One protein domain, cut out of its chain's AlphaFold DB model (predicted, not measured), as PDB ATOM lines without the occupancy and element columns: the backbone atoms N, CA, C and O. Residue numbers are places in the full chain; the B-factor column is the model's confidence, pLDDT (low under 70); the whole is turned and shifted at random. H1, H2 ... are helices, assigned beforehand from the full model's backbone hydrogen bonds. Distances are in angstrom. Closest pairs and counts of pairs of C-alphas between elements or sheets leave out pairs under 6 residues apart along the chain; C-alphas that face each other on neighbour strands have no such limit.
ATOM      1  N   ARG A   9      10.876 -26.493  46.887       76.00
ATOM      2  CA  ARG A   9      11.427 -27.800  46.510       76.00
ATOM      3  C   ARG A   9      10.359 -28.898  46.462       76.00
ATOM      4  O   ARG A   9      10.477 -29.817  45.661       76.00
ATOM      5  N   ASP A  10       9.348 -28.828  47.319       82.25
ATOM      6  CA  ASP A  10       8.247 -29.792  47.328       82.25
ATOM      7  C   ASP A  10       7.295 -29.554  46.153       82.25
ATOM      8  O   ASP A  10       6.777 -30.520  45.602       82.25
ATOM      9  N   LEU A  11       7.129 -28.299  45.716       85.38
ATOM     10  CA  LEU A  11       6.371 -27.963  44.508       85.38
ATOM     11  C   LEU A  11       7.074 -28.478  43.245       85.38
ATOM     12  O   LEU A  11       6.426 -29.086  42.401       85.38
ATOM     13  N   ASP A  12       8.398 -28.329  43.152       86.94
ATOM     14  CA  ASP A  12       9.179 -28.875  42.033       86.94
ATOM     15  C   ASP A  12       9.117 -30.409  41.976       86.94
ATOM     16  O   ASP A  12       8.903 -30.983  40.912       86.94
ATOM     17  N   LYS A  13       9.204 -31.089  43.127       87.50
ATOM     18  CA  LYS A  13       9.005 -32.547  43.196       87.50
ATOM     19  C   LYS A  13       7.582 -32.963  42.834       87.50
ATOM     20  O   LYS A  13       7.395 -33.984  42.178       87.50
ATOM     21  N   ALA A  14       6.580 -32.207  43.286       87.88
ATOM     22  CA  ALA A  14       5.186 -32.457  42.937       87.88
ATOM     23  C   ALA A  14       4.965 -32.296  41.429       87.88
ATOM     24  O   ALA A  14       4.262 -33.105  40.833       87.88
ATOM     25  N   TRP A  15       5.614 -31.306  40.811       92.50
ATOM     26  CA  TRP A  15       5.610 -31.110  39.367       92.50
ATOM     27  C   TRP A  15       6.257 -32.280  38.621       92.50
ATOM     28  O   TRP A  15       5.637 -32.839  37.721       92.50
ATOM     29  N   GLU A  16       7.461 -32.700  39.023       91.81
ATOM     30  CA  GLU A  16       8.151 -33.851  38.423       91.81
ATOM     31  C   GLU A  16       7.293 -35.123  38.500       91.81
ATOM     32  O   GLU A  16       7.077 -35.795  37.487       91.81
ATOM     33  N   ALA A  17       6.738 -35.414  39.681       87.88
ATOM     34  CA  ALA A  17       5.857 -36.559  39.889       87.88
ATOM     35  C   ALA A  17       4.588 -36.470  39.028       87.88
ATOM     36  O   ALA A  17       4.223 -37.448  38.379       87.88
ATOM     37  N   TYR A  18       3.949 -35.298  38.983       90.81
ATOM     38  CA  TYR A  18       2.782 -35.045  38.141       90.81
ATOM     39  C   TYR A  18       3.088 -35.323  36.662       90.81
ATOM     40  O   TYR A  18       2.386 -36.115  36.034       90.81
ATOM     41  N   THR A  19       4.165 -34.743  36.120       91.81
ATOM     42  CA  THR A  19       4.524 -34.916  34.702       91.81
ATOM     43  C   THR A  19       4.818 -36.370  34.351       91.81
ATOM     44  O   THR A  19       4.299 -36.869  33.358       91.81
ATOM     45  N   ALA A  20       5.560 -37.087  35.204       87.31
ATOM     46  CA  ALA A  20       5.882 -38.492  34.970       87.31
ATOM     47  C   ALA A  20       4.622 -39.369  34.900       87.31
ATOM     48  O   ALA A  20       4.529 -40.272  34.068       87.31
ATOM     49  N   ILE A  21       3.642 -39.085  35.761       84.56
ATOM     50  CA  ILE A  21       2.383 -39.823  35.807       84.56
ATOM     51  C   ILE A  21       1.519 -39.522  34.577       84.56
ATOM     52  O   ILE A  21       1.015 -40.450  33.942       84.56
ATOM     53  N   VAL A  22       1.343 -38.245  34.227       85.81
ATOM     54  CA  VAL A  22       0.494 -37.851  33.093       85.81
ATOM     55  C   VAL A  22       1.094 -38.305  31.765       85.81
ATOM     56  O   VAL A  22       0.364 -38.831  30.926       85.81
ATOM     57  N   ASP A  23       2.409 -38.189  31.581       85.94
ATOM     58  CA  ASP A  23       3.066 -38.616  30.343       85.94
ATOM     59  C   ASP A  23       2.978 -40.142  30.153       85.94
ATOM     60  O   ASP A  23       2.658 -40.609  29.056       85.94
ATOM     61  N   SER A  24       3.168 -40.927  31.226       79.62
ATOM     62  CA  SER A  24       2.927 -42.381  31.205       79.62
ATOM     63  C   SER A  24       1.480 -42.688  30.812       79.62
ATOM     64  O   SER A  24       1.236 -43.495  29.913       79.62
ATOM     65  N   HIS A  25       0.520 -41.973  31.395       76.25
ATOM     66  CA  HIS A  25      -0.897 -42.171  31.128       76.25
ATOM     67  C   HIS A  25      -1.297 -41.881  29.673       76.25
ATOM     68  O   HIS A  25      -1.982 -42.685  29.037       76.25
ATOM     69  N   VAL A  26      -0.827 -40.761  29.118       73.81
ATOM     70  CA  VAL A  26      -1.057 -40.390  27.715       73.81
ATOM     71  C   VAL A  26      -0.424 -41.410  26.764       73.81
ATOM     72  O   VAL A  26      -1.000 -41.701  25.715       73.81
ATOM     73  N   SER A  27       0.731 -41.979  27.126       71.06
ATOM     74  CA  SER A  27       1.430 -42.960  26.288       71.06
ATOM     75  C   SER A  27       0.784 -44.351  26.282       71.06
ATOM     76  O   SER A  27       0.763 -45.009  25.243       71.06
ATOM     77  N   GLU A  28       0.227 -44.792  27.412       67.00
ATOM     78  CA  GLU A  28      -0.266 -46.164  27.585       67.00
ATOM     79  C   GLU A  28      -1.770 -46.323  27.304       67.00
ATOM     80  O   GLU A  28      -2.255 -47.453  27.277       67.00
ATOM     81  N   GLN A  29      -2.517 -45.226  27.089       59.09
ATOM     82  CA  GLN A  29      -3.988 -45.224  26.936       59.09
ATOM     83  C   GLN A  29      -4.706 -46.057  28.016       59.09
ATOM     84  O   GLN A  29      -5.755 -46.663  27.779       59.09
ATOM     85  N   SER A  30      -4.126 -46.121  29.213       56.25
ATOM     86  CA  SER A  30      -4.716 -46.816  30.349       56.25
ATOM     87  C   SER A  30      -5.938 -46.038  30.856       56.25
ATOM     88  O   SER A  30      -6.088 -44.852  30.582       56.25
ATOM     89  N   HIS A  31      -6.867 -46.683  31.565       55.09
ATOM     90  CA  HIS A  31      -7.985 -45.971  32.198       55.09
ATOM     91  C   HIS A  31      -7.463 -45.093  33.346       55.09
ATOM     92  O   HIS A  31      -6.720 -45.582  34.199       55.09
ATOM     93  N   SER A  32      -7.819 -43.799  33.375       56.56
ATOM     94  CA  SER A  32      -7.290 -42.870  34.383       56.56
ATOM     95  C   SER A  32      -7.825 -43.236  35.763       56.56
ATOM     96  O   SER A  32      -9.030 -43.353  35.968       56.56
ATOM     97  N   GLN A  33      -6.925 -43.402  36.735       69.69
ATOM     98  CA  GLN A  33      -7.314 -43.383  38.151       69.69
ATOM     99  C   GLN A  33      -7.575 -41.951  38.639       69.69
ATOM    100  O   GLN A  33      -8.177 -41.768  39.692       69.69
ATOM    101  N   PHE A  34      -7.143 -40.947  37.870       77.56
ATOM    102  CA  PHE A  34      -7.358 -39.542  38.188       77.56
ATOM    103  C   PHE A  34      -8.771 -39.108  37.837       77.56
ATOM    104  O   PHE A  34      -9.235 -39.269  36.702       77.56
ATOM    105  N   SER A  35      -9.421 -38.518  38.827       87.31
ATOM    106  CA  SER A  35     -10.657 -37.777  38.685       87.31
ATOM    107  C   SER A  35     -10.377 -36.361  38.187       87.31
ATOM    108  O   SER A  35      -9.267 -35.836  38.276       87.31
ATOM    109  N   ARG A  36     -11.416 -35.696  37.684       88.62
ATOM    110  CA  ARG A  36     -11.317 -34.299  37.257       88.62
ATOM    111  C   ARG A  36     -10.945 -33.346  38.401       88.62
ATOM    112  O   ARG A  36     -10.310 -32.317  38.162       88.62
ATOM    113  N   ASP A  37     -11.337 -33.691  39.620       88.62
ATOM    114  CA  ASP A  37     -11.094 -32.876  40.806       88.62
ATOM    115  C   ASP A  37      -9.639 -33.002  41.291       88.62
ATOM    116  O   ASP A  37      -9.093 -32.046  41.847       88.62
ATOM    117  N   ASP A  38      -8.957 -34.110  40.973       89.06
ATOM    118  CA  ASP A  38      -7.511 -34.243  41.192       89.06
ATOM    119  C   ASP A  38      -6.735 -33.222  40.350       89.06
ATOM    120  O   ASP A  38      -5.845 -32.544  40.858       89.06
ATOM    121  N   PHE A  39      -7.127 -33.023  39.085       90.62
ATOM    122  CA  PHE A  39      -6.529 -31.995  38.223       90.62
ATOM    123  C   PHE A  39      -6.770 -30.579  38.749       90.62
ATOM    124  O   PHE A  39      -5.848 -29.765  38.739       90.62
ATOM    125  N   THR A  40      -7.968 -30.284  39.265       88.56
ATOM    126  CA  THR A  40      -8.241 -29.001  39.939       88.56
ATOM    127  C   THR A  40      -7.316 -28.811  41.140       88.56
ATOM    128  O   THR A  40      -6.711 -27.751  41.290       88.56
ATOM    129  N   THR A  41      -7.132 -29.859  41.944       89.31
ATOM    130  CA  THR A  41      -6.237 -29.838  43.109       89.31
ATOM    131  C   THR A  41      -4.783 -29.599  42.696       89.31
ATOM    132  O   THR A  41      -4.092 -28.792  43.317       89.31
ATOM    133  N   PHE A  42      -4.306 -30.237  41.622       91.00
ATOM    134  CA  PHE A  42      -2.967 -29.978  41.088       91.00
ATOM    135  C   PHE A  42      -2.802 -28.524  40.638       91.00
ATOM    136  O   PHE A  42      -1.803 -27.895  40.984       91.00
ATOM    137  N   MET A  43      -3.791 -27.959  39.938       91.44
ATOM    138  CA  MET A  43      -3.765 -26.548  39.541       91.44
ATOM    139  C   MET A  43      -3.698 -25.608  40.746       91.44
ATOM    140  O   MET A  43      -2.913 -24.666  40.733       91.44
ATOM    141  N   GLU A  44      -4.471 -25.863  41.802       89.50
ATOM    142  CA  GLU A  44      -4.426 -25.066  43.036       89.50
ATOM    143  C   GLU A  44      -3.061 -25.157  43.733       89.50
ATOM    144  O   GLU A  44      -2.521 -24.149  44.194       89.50
ATOM    145  N   VAL A  45      -2.466 -26.353  43.777       88.94
ATOM    146  CA  VAL A  45      -1.119 -26.549  44.330       88.94
ATOM    147  C   VAL A  45      -0.085 -25.775  43.515       88.94
ATOM    148  O   VAL A  45       0.719 -25.055  44.103       88.94
ATOM    149  N   PHE A  46      -0.125 -25.852  42.183       89.88
ATOM    150  CA  PHE A  46       0.821 -25.138  41.319       89.88
ATOM    151  C   PHE A  46       0.565 -23.629  41.232       89.88
ATOM    152  O   PHE A  46       1.475 -22.890  40.878       89.88
ATOM    153  N   ALA A  47      -0.622 -23.158  41.613       88.06
ATOM    154  CA  ALA A  47      -0.938 -21.738  41.774       88.06
ATOM    155  C   ALA A  47      -0.535 -21.162  43.147       88.06
ATOM    156  O   ALA A  47      -0.803 -19.992  43.436       88.06
ATOM    157  N   SER A  48       0.070 -21.972  44.023       83.56
ATOM    158  CA  SER A  48       0.508 -21.527  45.346       83.56
ATOM    159  C   SER A  48       1.594 -20.456  45.245       83.56
ATOM    160  O   SER A  48       2.534 -20.588  44.468       83.56
ATOM    161  N   SER A  49       1.480 -19.422  46.079       73.44
ATOM    162  CA  SER A  49       2.437 -18.314  46.150       73.44
ATOM    163  C   SER A  49       3.256 -18.348  47.439       73.44
ATOM    164  O   SER A  49       2.706 -18.635  48.508       73.44
ATOM    165  N   PHE A  50       4.525 -17.959  47.362       73.81
ATOM    166  CA  PHE A  50       5.445 -17.847  48.492       73.81
ATOM    167  C   PHE A  50       5.891 -16.389  48.719       73.81
ATOM    168  O   PHE A  50       5.933 -15.603  47.774       73.81
ATOM    169  N   PRO A  51       6.253 -15.996  49.960       69.44
ATOM    170  CA  PRO A  51       6.645 -14.615  50.274       69.44
ATOM    171  C   PRO A  51       7.831 -14.060  49.467       69.44
ATOM    172  O   PRO A  51       7.970 -12.847  49.358       69.44
ATOM    173  N   GLU A  52       8.675 -14.934  48.916       70.31
ATOM    174  CA  GLU A  52       9.883 -14.587  48.150       70.31
ATOM    175  C   GLU A  52       9.737 -14.882  46.645       70.31
ATOM    176  O   GLU A  52      10.737 -15.000  45.935       70.31
ATOM    177  N   ASP A  53       8.506 -15.042  46.147       72.88
ATOM    178  CA  ASP A  53       8.277 -15.335  44.733       72.88
ATOM    179  C   ASP A  53       8.847 -14.244  43.826       72.88
ATOM    180  O   ASP A  53       8.565 -13.050  43.953       72.88
ATOM    181  N   THR A  54       9.643 -14.683  42.858       74.50
ATOM    182  CA  THR A  54      10.170 -13.839  41.793       74.50
ATOM    183  C   THR A  54       9.234 -13.858  40.585       74.50
ATOM    184  O   THR A  54       8.382 -14.733  40.426       74.50
ATOM    185  N   LEU A  55       9.462 -12.944  39.639       74.19
ATOM    186  CA  LEU A  55       8.794 -12.985  38.335       74.19
ATOM    187  C   LEU A  55       8.978 -14.334  37.616       74.19
ATOM    188  O   LEU A  55       8.056 -14.824  36.963       74.19
ATOM    189  N   GLY A  56      10.165 -14.938  37.719       78.81
ATOM    190  CA  GLY A  56      10.422 -16.251  37.125       78.81
ATOM    191  C   GLY A  56       9.486 -17.326  37.679       78.81
ATOM    192  O   GLY A  56       9.079 -18.222  36.944       78.81
ATOM    193  N   ASP A  57       9.078 -17.184  38.937       80.19
ATOM    194  CA  ASP A  57       8.287 -18.175  39.671       80.19
ATOM    195  C   ASP A  57       6.819 -18.070  39.335       80.19
ATOM    196  O   ASP A  57       6.170 -19.081  39.088       80.19
ATOM    197  N   ALA A  58       6.330 -16.841  39.214       80.38
ATOM    198  CA  ALA A  58       5.004 -16.554  38.697       80.38
ATOM    199  C   ALA A  58       4.830 -17.091  37.263       80.38
ATOM    200  O   ALA A  58       3.864 -17.790  36.960       80.38
ATOM    201  N   LYS A  59       5.824 -16.862  36.388       83.62
ATOM    202  CA  LYS A  59       5.836 -17.423  35.023       83.62
ATOM    203  C   LYS A  59       5.863 -18.948  35.028       83.62
ATOM    204  O   LYS A  59       5.117 -19.568  34.272       83.62
ATOM    205  N   LYS A  60       6.704 -19.550  35.872       87.56
ATOM    206  CA  LYS A  60       6.795 -21.007  36.022       87.56
ATOM    207  C   LYS A  60       5.462 -21.592  36.492       87.56
ATOM    208  O   LYS A  60       4.966 -22.522  35.868       87.56
ATOM    209  N   SER A  61       4.858 -21.001  37.517       88.69
ATOM    210  CA  SER A  61       3.569 -21.414  38.084       88.69
ATOM    211  C   SER A  61       2.443 -21.297  37.056       88.69
ATOM    212  O   SER A  61       1.708 -22.255  36.835       88.69
ATOM    213  N   GLY A  62       2.361 -20.173  36.335       90.19
ATOM    214  CA  GLY A  62       1.400 -20.000  35.243       90.19
ATOM    215  C   GLY A  62       1.579 -21.032  34.123       90.19
ATOM    216  O   GLY A  62       0.597 -21.580  33.629       90.19
ATOM    217  N   ALA A  63       2.821 -21.354  33.748       91.81
ATOM    218  CA  ALA A  63       3.105 -22.392  32.756       91.81
ATOM    219  C   ALA A  63       2.705 -23.798  33.241       91.81
ATOM    220  O   ALA A  63       2.136 -24.567  32.466       91.81
ATOM    221  N   MET A  64       2.951 -24.115  34.517       93.62
ATOM    222  CA  MET A  64       2.509 -25.371  35.128       93.62
ATOM    223  C   MET A  64       0.986 -25.489  35.085       93.62
ATOM    224  O   MET A  64       0.476 -26.480  34.575       93.62
ATOM    225  N   VAL A  65       0.254 -24.464  35.539       93.38
ATOM    226  CA  VAL A  65      -1.219 -24.480  35.552       93.38
ATOM    227  C   VAL A  65      -1.792 -24.623  34.140       93.38
ATOM    228  O   VAL A  65      -2.633 -25.494  33.925       93.38
ATOM    229  N   ARG A  66      -1.298 -23.856  33.154       94.25
ATOM    230  CA  ARG A  66      -1.740 -23.993  31.752       94.25
ATOM    231  C   ARG A  66      -1.479 -25.392  31.197       94.25
ATOM    232  O   ARG A  66      -2.308 -25.929  30.466       94.25
ATOM    233  N   ARG A  67      -0.353 -26.018  31.560       95.00
ATOM    234  CA  ARG A  67      -0.084 -27.407  31.176       95.00
ATOM    235  C   ARG A  67      -1.113 -28.357  31.788       95.00
ATOM    236  O   ARG A  67      -1.669 -29.151  31.041       95.00
ATOM    237  N   VAL A  68      -1.436 -28.227  33.078       94.12
ATOM    238  CA  VAL A  68      -2.482 -29.056  33.709       94.12
ATOM    239  C   VAL A  68      -3.845 -28.862  33.032       94.12
ATOM    240  O   VAL A  68      -4.544 -29.841  32.777       94.12
ATOM    241  N   MET A  69      -4.213 -27.629  32.671       94.19
ATOM    242  CA  MET A  69      -5.436 -27.341  31.902       94.19
ATOM    243  C   MET A  69      -5.434 -28.037  30.528       94.19
ATOM    244  O   MET A  69      -6.431 -28.643  30.125       94.19
ATOM    245  N   GLY A  70      -4.300 -28.009  29.822       92.25
ATOM    246  CA  GLY A  70      -4.122 -28.751  28.573       92.25
ATOM    247  C   GLY A  70      -4.247 -30.265  28.766       92.25
ATOM    248  O   GLY A  70      -4.924 -30.938  27.987       92.25
ATOM    249  N   ASP A  71      -3.665 -30.794  29.841       92.00
ATOM    250  CA  ASP A  71      -3.708 -32.219  30.163       92.00
ATOM    251  C   ASP A  71      -5.134 -32.685  30.495       92.00
ATOM    252  O   ASP A  71      -5.531 -33.752  30.036       92.00
ATOM    253  N   VAL A  72      -5.962 -31.869  31.167       90.75
ATOM    254  CA  VAL A  72      -7.404 -32.151  31.359       90.75
ATOM    255  C   VAL A  72      -8.092 -32.421  30.020       90.75
ATOM    256  O   VAL A  72      -8.838 -33.393  29.880       90.75
ATOM    257  N   SER A  73      -7.812 -31.592  29.014       87.88
ATOM    258  CA  SER A  73      -8.439 -31.701  27.692       87.88
ATOM    259  C   SER A  73      -7.993 -32.959  26.935       87.88
ATOM    260  O   SER A  73      -8.732 -33.500  26.108       87.88
ATOM    261  N   ILE A  74      -6.777 -33.441  27.210       88.62
ATOM    262  CA  ILE A  74      -6.206 -34.648  26.603       88.62
ATOM    263  C   ILE A  74      -6.714 -35.904  27.316       88.62
ATOM    264  O   ILE A  74      -7.227 -36.807  26.657       88.62
ATOM    265  N   VAL A  75      -6.601 -35.950  28.644       86.50
ATOM    266  CA  VAL A  75      -6.922 -37.118  29.478       86.50
ATOM    267  C   VAL A  75      -8.416 -37.426  29.457       86.50
ATOM    268  O   VAL A  75      -8.809 -38.581  29.325       86.50
ATOM    269  N   PHE A  76      -9.269 -36.402  29.519       87.12
ATOM    270  CA  PHE A  76     -10.723 -36.580  29.532       87.12
ATOM    271  C   PHE A  76     -11.366 -36.465  28.146       87.12
ATOM    272  O   PHE A  76     -12.593 -36.347  28.054       87.12
ATOM    273  N   ARG A  77     -10.573 -36.489  27.066       87.19
ATOM    274  CA  ARG A  77     -11.047 -36.288  25.690       87.19
ATOM    275  C   ARG A  77     -12.262 -37.167  25.374       87.19
ATOM    276  O   ARG A  77     -12.261 -38.369  25.613       87.19
ATOM    277  N   GLY A  78     -13.291 -36.556  24.787       82.44
ATOM    278  CA  GLY A  78     -14.532 -37.248  24.422       82.44
ATOM    279  C   GLY A  78     -15.507 -37.451  25.586       82.44
ATOM    280  O   GLY A  78     -16.562 -38.047  25.390       82.44
ATOM    281  N   THR A  79     -15.193 -36.935  26.777       85.00
ATOM    282  CA  THR A  79     -16.098 -36.923  27.932       85.00
ATOM    283  C   THR A  79     -16.507 -35.489  28.296       85.00
ATOM    284  O   THR A  79     -15.769 -34.548  27.991       85.00
ATOM    285  N   PRO A  80     -17.628 -35.288  29.015       82.75
ATOM    286  CA  PRO A  80     -18.018 -33.966  29.519       82.75
ATOM    287  C   PRO A  80     -16.973 -33.312  30.441       82.75
ATOM    288  O   PRO A  80     -16.979 -32.097  30.616       82.75
ATOM    289  N   ASN A  81     -16.069 -34.105  31.027       84.38
ATOM    290  CA  ASN A  81     -15.017 -33.624  31.924       84.38
ATOM    291  C   ASN A  81     -13.821 -32.993  31.194       84.38
ATOM    292  O   ASN A  81     -12.970 -32.410  31.864       84.38
ATOM    293  N   ALA A  82     -13.760 -33.088  29.859       85.69
ATOM    294  CA  ALA A  82     -12.732 -32.426  29.051       85.69
ATOM    295  C   ALA A  82     -12.841 -30.897  29.083       85.69
ATOM    296  O   ALA A  82     -11.851 -30.213  28.846       85.69
ATOM    297  N   ASN A  83     -14.031 -30.362  29.369       87.94
ATOM    298  CA  ASN A  83     -14.259 -28.925  29.373       87.94
ATOM    299  C   ASN A  83     -13.594 -28.268  30.589       87.94
ATOM    300  O   ASN A  83     -13.709 -28.739  31.731       87.94
ATOM    301  N   LEU A  84     -12.929 -27.141  30.341       92.19
ATOM    302  CA  LEU A  84     -12.391 -26.293  31.395       92.19
ATOM    303  C   LEU A  84     -13.532 -25.635  32.180       92.19
ATOM    304  O   LEU A  84     -14.600 -25.325  31.653       92.19
ATOM    305  N   ARG A  85     -13.308 -25.461  33.477       92.56
ATOM    306  CA  ARG A  85     -14.233 -24.885  34.452       92.56
ATOM    307  C   ARG A  85     -13.679 -23.544  34.922       92.56
ATOM    308  O   ARG A  85     -12.469 -23.328  34.958       92.56
ATOM    309  N   ALA A  86     -14.555 -22.673  35.413       91.38
ATOM    310  CA  ALA A  86     -14.137 -21.409  36.023       91.38
ATOM    311  C   ALA A  86     -13.144 -21.604  37.192       91.38
ATOM    312  O   ALA A  86     -12.287 -20.754  37.420       91.38
ATOM    313  N   SER A  87     -13.206 -22.730  37.913       90.56
ATOM    314  CA  SER A  87     -12.243 -23.066  38.972       90.56
ATOM    315  C   SER A  87     -10.807 -23.227  38.462       90.56
ATOM    316  O   SER A  87      -9.880 -22.849  39.169       90.56
ATOM    317  N   ASP A  88     -10.606 -23.729  37.242       92.69
ATOM    318  CA  ASP A  88      -9.261 -23.892  36.674       92.69
ATOM    319  C   ASP A  88      -8.660 -22.528  36.333       92.69
ATOM    320  O   ASP A  88      -7.526 -22.214  36.693       92.69
ATOM    321  N   PHE A  89      -9.475 -21.670  35.714       93.94
ATOM    322  CA  PHE A  89      -9.105 -20.294  35.402       93.94
ATOM    323  C   PHE A  89      -8.879 -19.457  36.659       93.94
ATOM    324  O   PHE A  89      -8.011 -18.585  36.671       93.94
ATOM    325  N   LYS A  90      -9.593 -19.750  37.752       93.00
ATOM    326  CA  LYS A  90      -9.293 -19.170  39.062       93.00
ATOM    327  C   LYS A  90      -7.873 -19.532  39.509       93.00
ATOM    328  O   LYS A  90      -7.134 -18.641  39.914       93.00
ATOM    329  N   SER A  91      -7.464 -20.794  39.406       91.31
ATOM    330  CA  SER A  91      -6.086 -21.193  39.722       91.31
ATOM    331  C   SER A  91      -5.072 -20.514  38.798       91.31
ATOM    332  O   SER A  91      -4.041 -20.038  39.270       91.31
ATOM    333  N   LEU A  92      -5.383 -20.368  37.507       92.06
ATOM    334  CA  LEU A  92      -4.504 -19.680  36.561       92.06
ATOM    335  C   LEU A  92      -4.308 -18.199  36.918       92.06
ATOM    336  O   LEU A  92      -3.165 -17.761  37.035       92.06
ATOM    337  N   ILE A  93      -5.372 -17.429  37.172       90.50
ATOM    338  CA  ILE A  93      -5.207 -16.015  37.558       90.50
ATOM    339  C   ILE A  93      -4.480 -15.875  38.902       90.50
ATOM    340  O   ILE A  93      -3.689 -14.950  39.086       90.50
TER     341      ILE A  93
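AT A GLANCE: This is residues 9 to 93 of the 295 residues of an uncharacterized protein of Gonapodya prolifera (strain JEL478) (UniProt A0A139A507). Four helices run roughly along one long axis: H3, the longest, and H2 lie side by side as an antiparallel pair in the middle, with H1 along one side of the pair and the short H4 on the opposite side. At one end of the long axis residues 51 to 56 stick out, of which 55 and 56 belong to H3. The printed part has 85 residues, with named helices H1, H2, H3 and H4 in that order along the chain and no named strand, and its class is all helix. It is compact, with a radius of gyration of the C-alphas of 13.0 A, and its outline is only just elongated, spanning 40 by 26 by 16 A.

IN THESE COORDINATES: H3, residues 55 to 75, runs 30.1 A from C-alpha 55 at (8.794, -12.985, 38.335) to C-alpha 75 at (-6.922, -37.118, 29.478). H2 is residues 36 to 46 and 15.7 A long. H1, residues 9 to 28, is 28.8 A long and begins at C-alpha 9 at (11.427, -27.800, 46.510). H4, residues 86 to 93, is 10.5 A long and ends at C-alpha 93 at (-5.207, -16.015, 37.558).

HOW THE PARTS SIT: H2 and H3 are the hub, touching three other helices each. They form a helical hairpin, running opposite ways at a shallow tilt of 10 degrees, and their closest C-alphas, of Met 43 and Val 65, are 5.2 A apart. H1 touches H3, the same way at a shallow tilt of 25 degrees, with the C-alphas of Val 26 and Val 75 closest at 6.9 A. H1 and H2, also a helical hairpin, only just touch, with 3 pairs of C-alphas within 8 A; H1 does so with residues 11 to 15 alone, and the closest C-alphas, of Leu 11 and Phe 46, are 7.0 A apart. Their shallow tilt of 34 degrees, opposite ways, is only just short of steep. H1, H2 and H3 make an up and down bundle, each helix running against the one before it in the chain. H4 touches H2, the same way at a shallow tilt of 17 degrees, with the C-alphas of Glu 44 and Ser 91 closest at 5.4 A. H3 and H4 form a helical hairpin at a shallow tilt of 27 degrees, opposite ways; H3 touches H4 with residues 62 to 69 alone, the C-alphas of Val 65 and Leu 92 being closest at 5.9 A. H1 and H4 are apart. In H1, H2, H3 and H4 every O i to N i+4 pair is within hydrogen-bond range.

THE WHOLE: The two C-alphas farthest apart, those of Glu 52 and Gly 78, are 40.9 A apart. The printed part has no cut, and its three links, of 7, 8 and 10 residues, are short. The mean pLDDT of the printed part is 84.5; residues 28 to 33 and residue 51 are under 70.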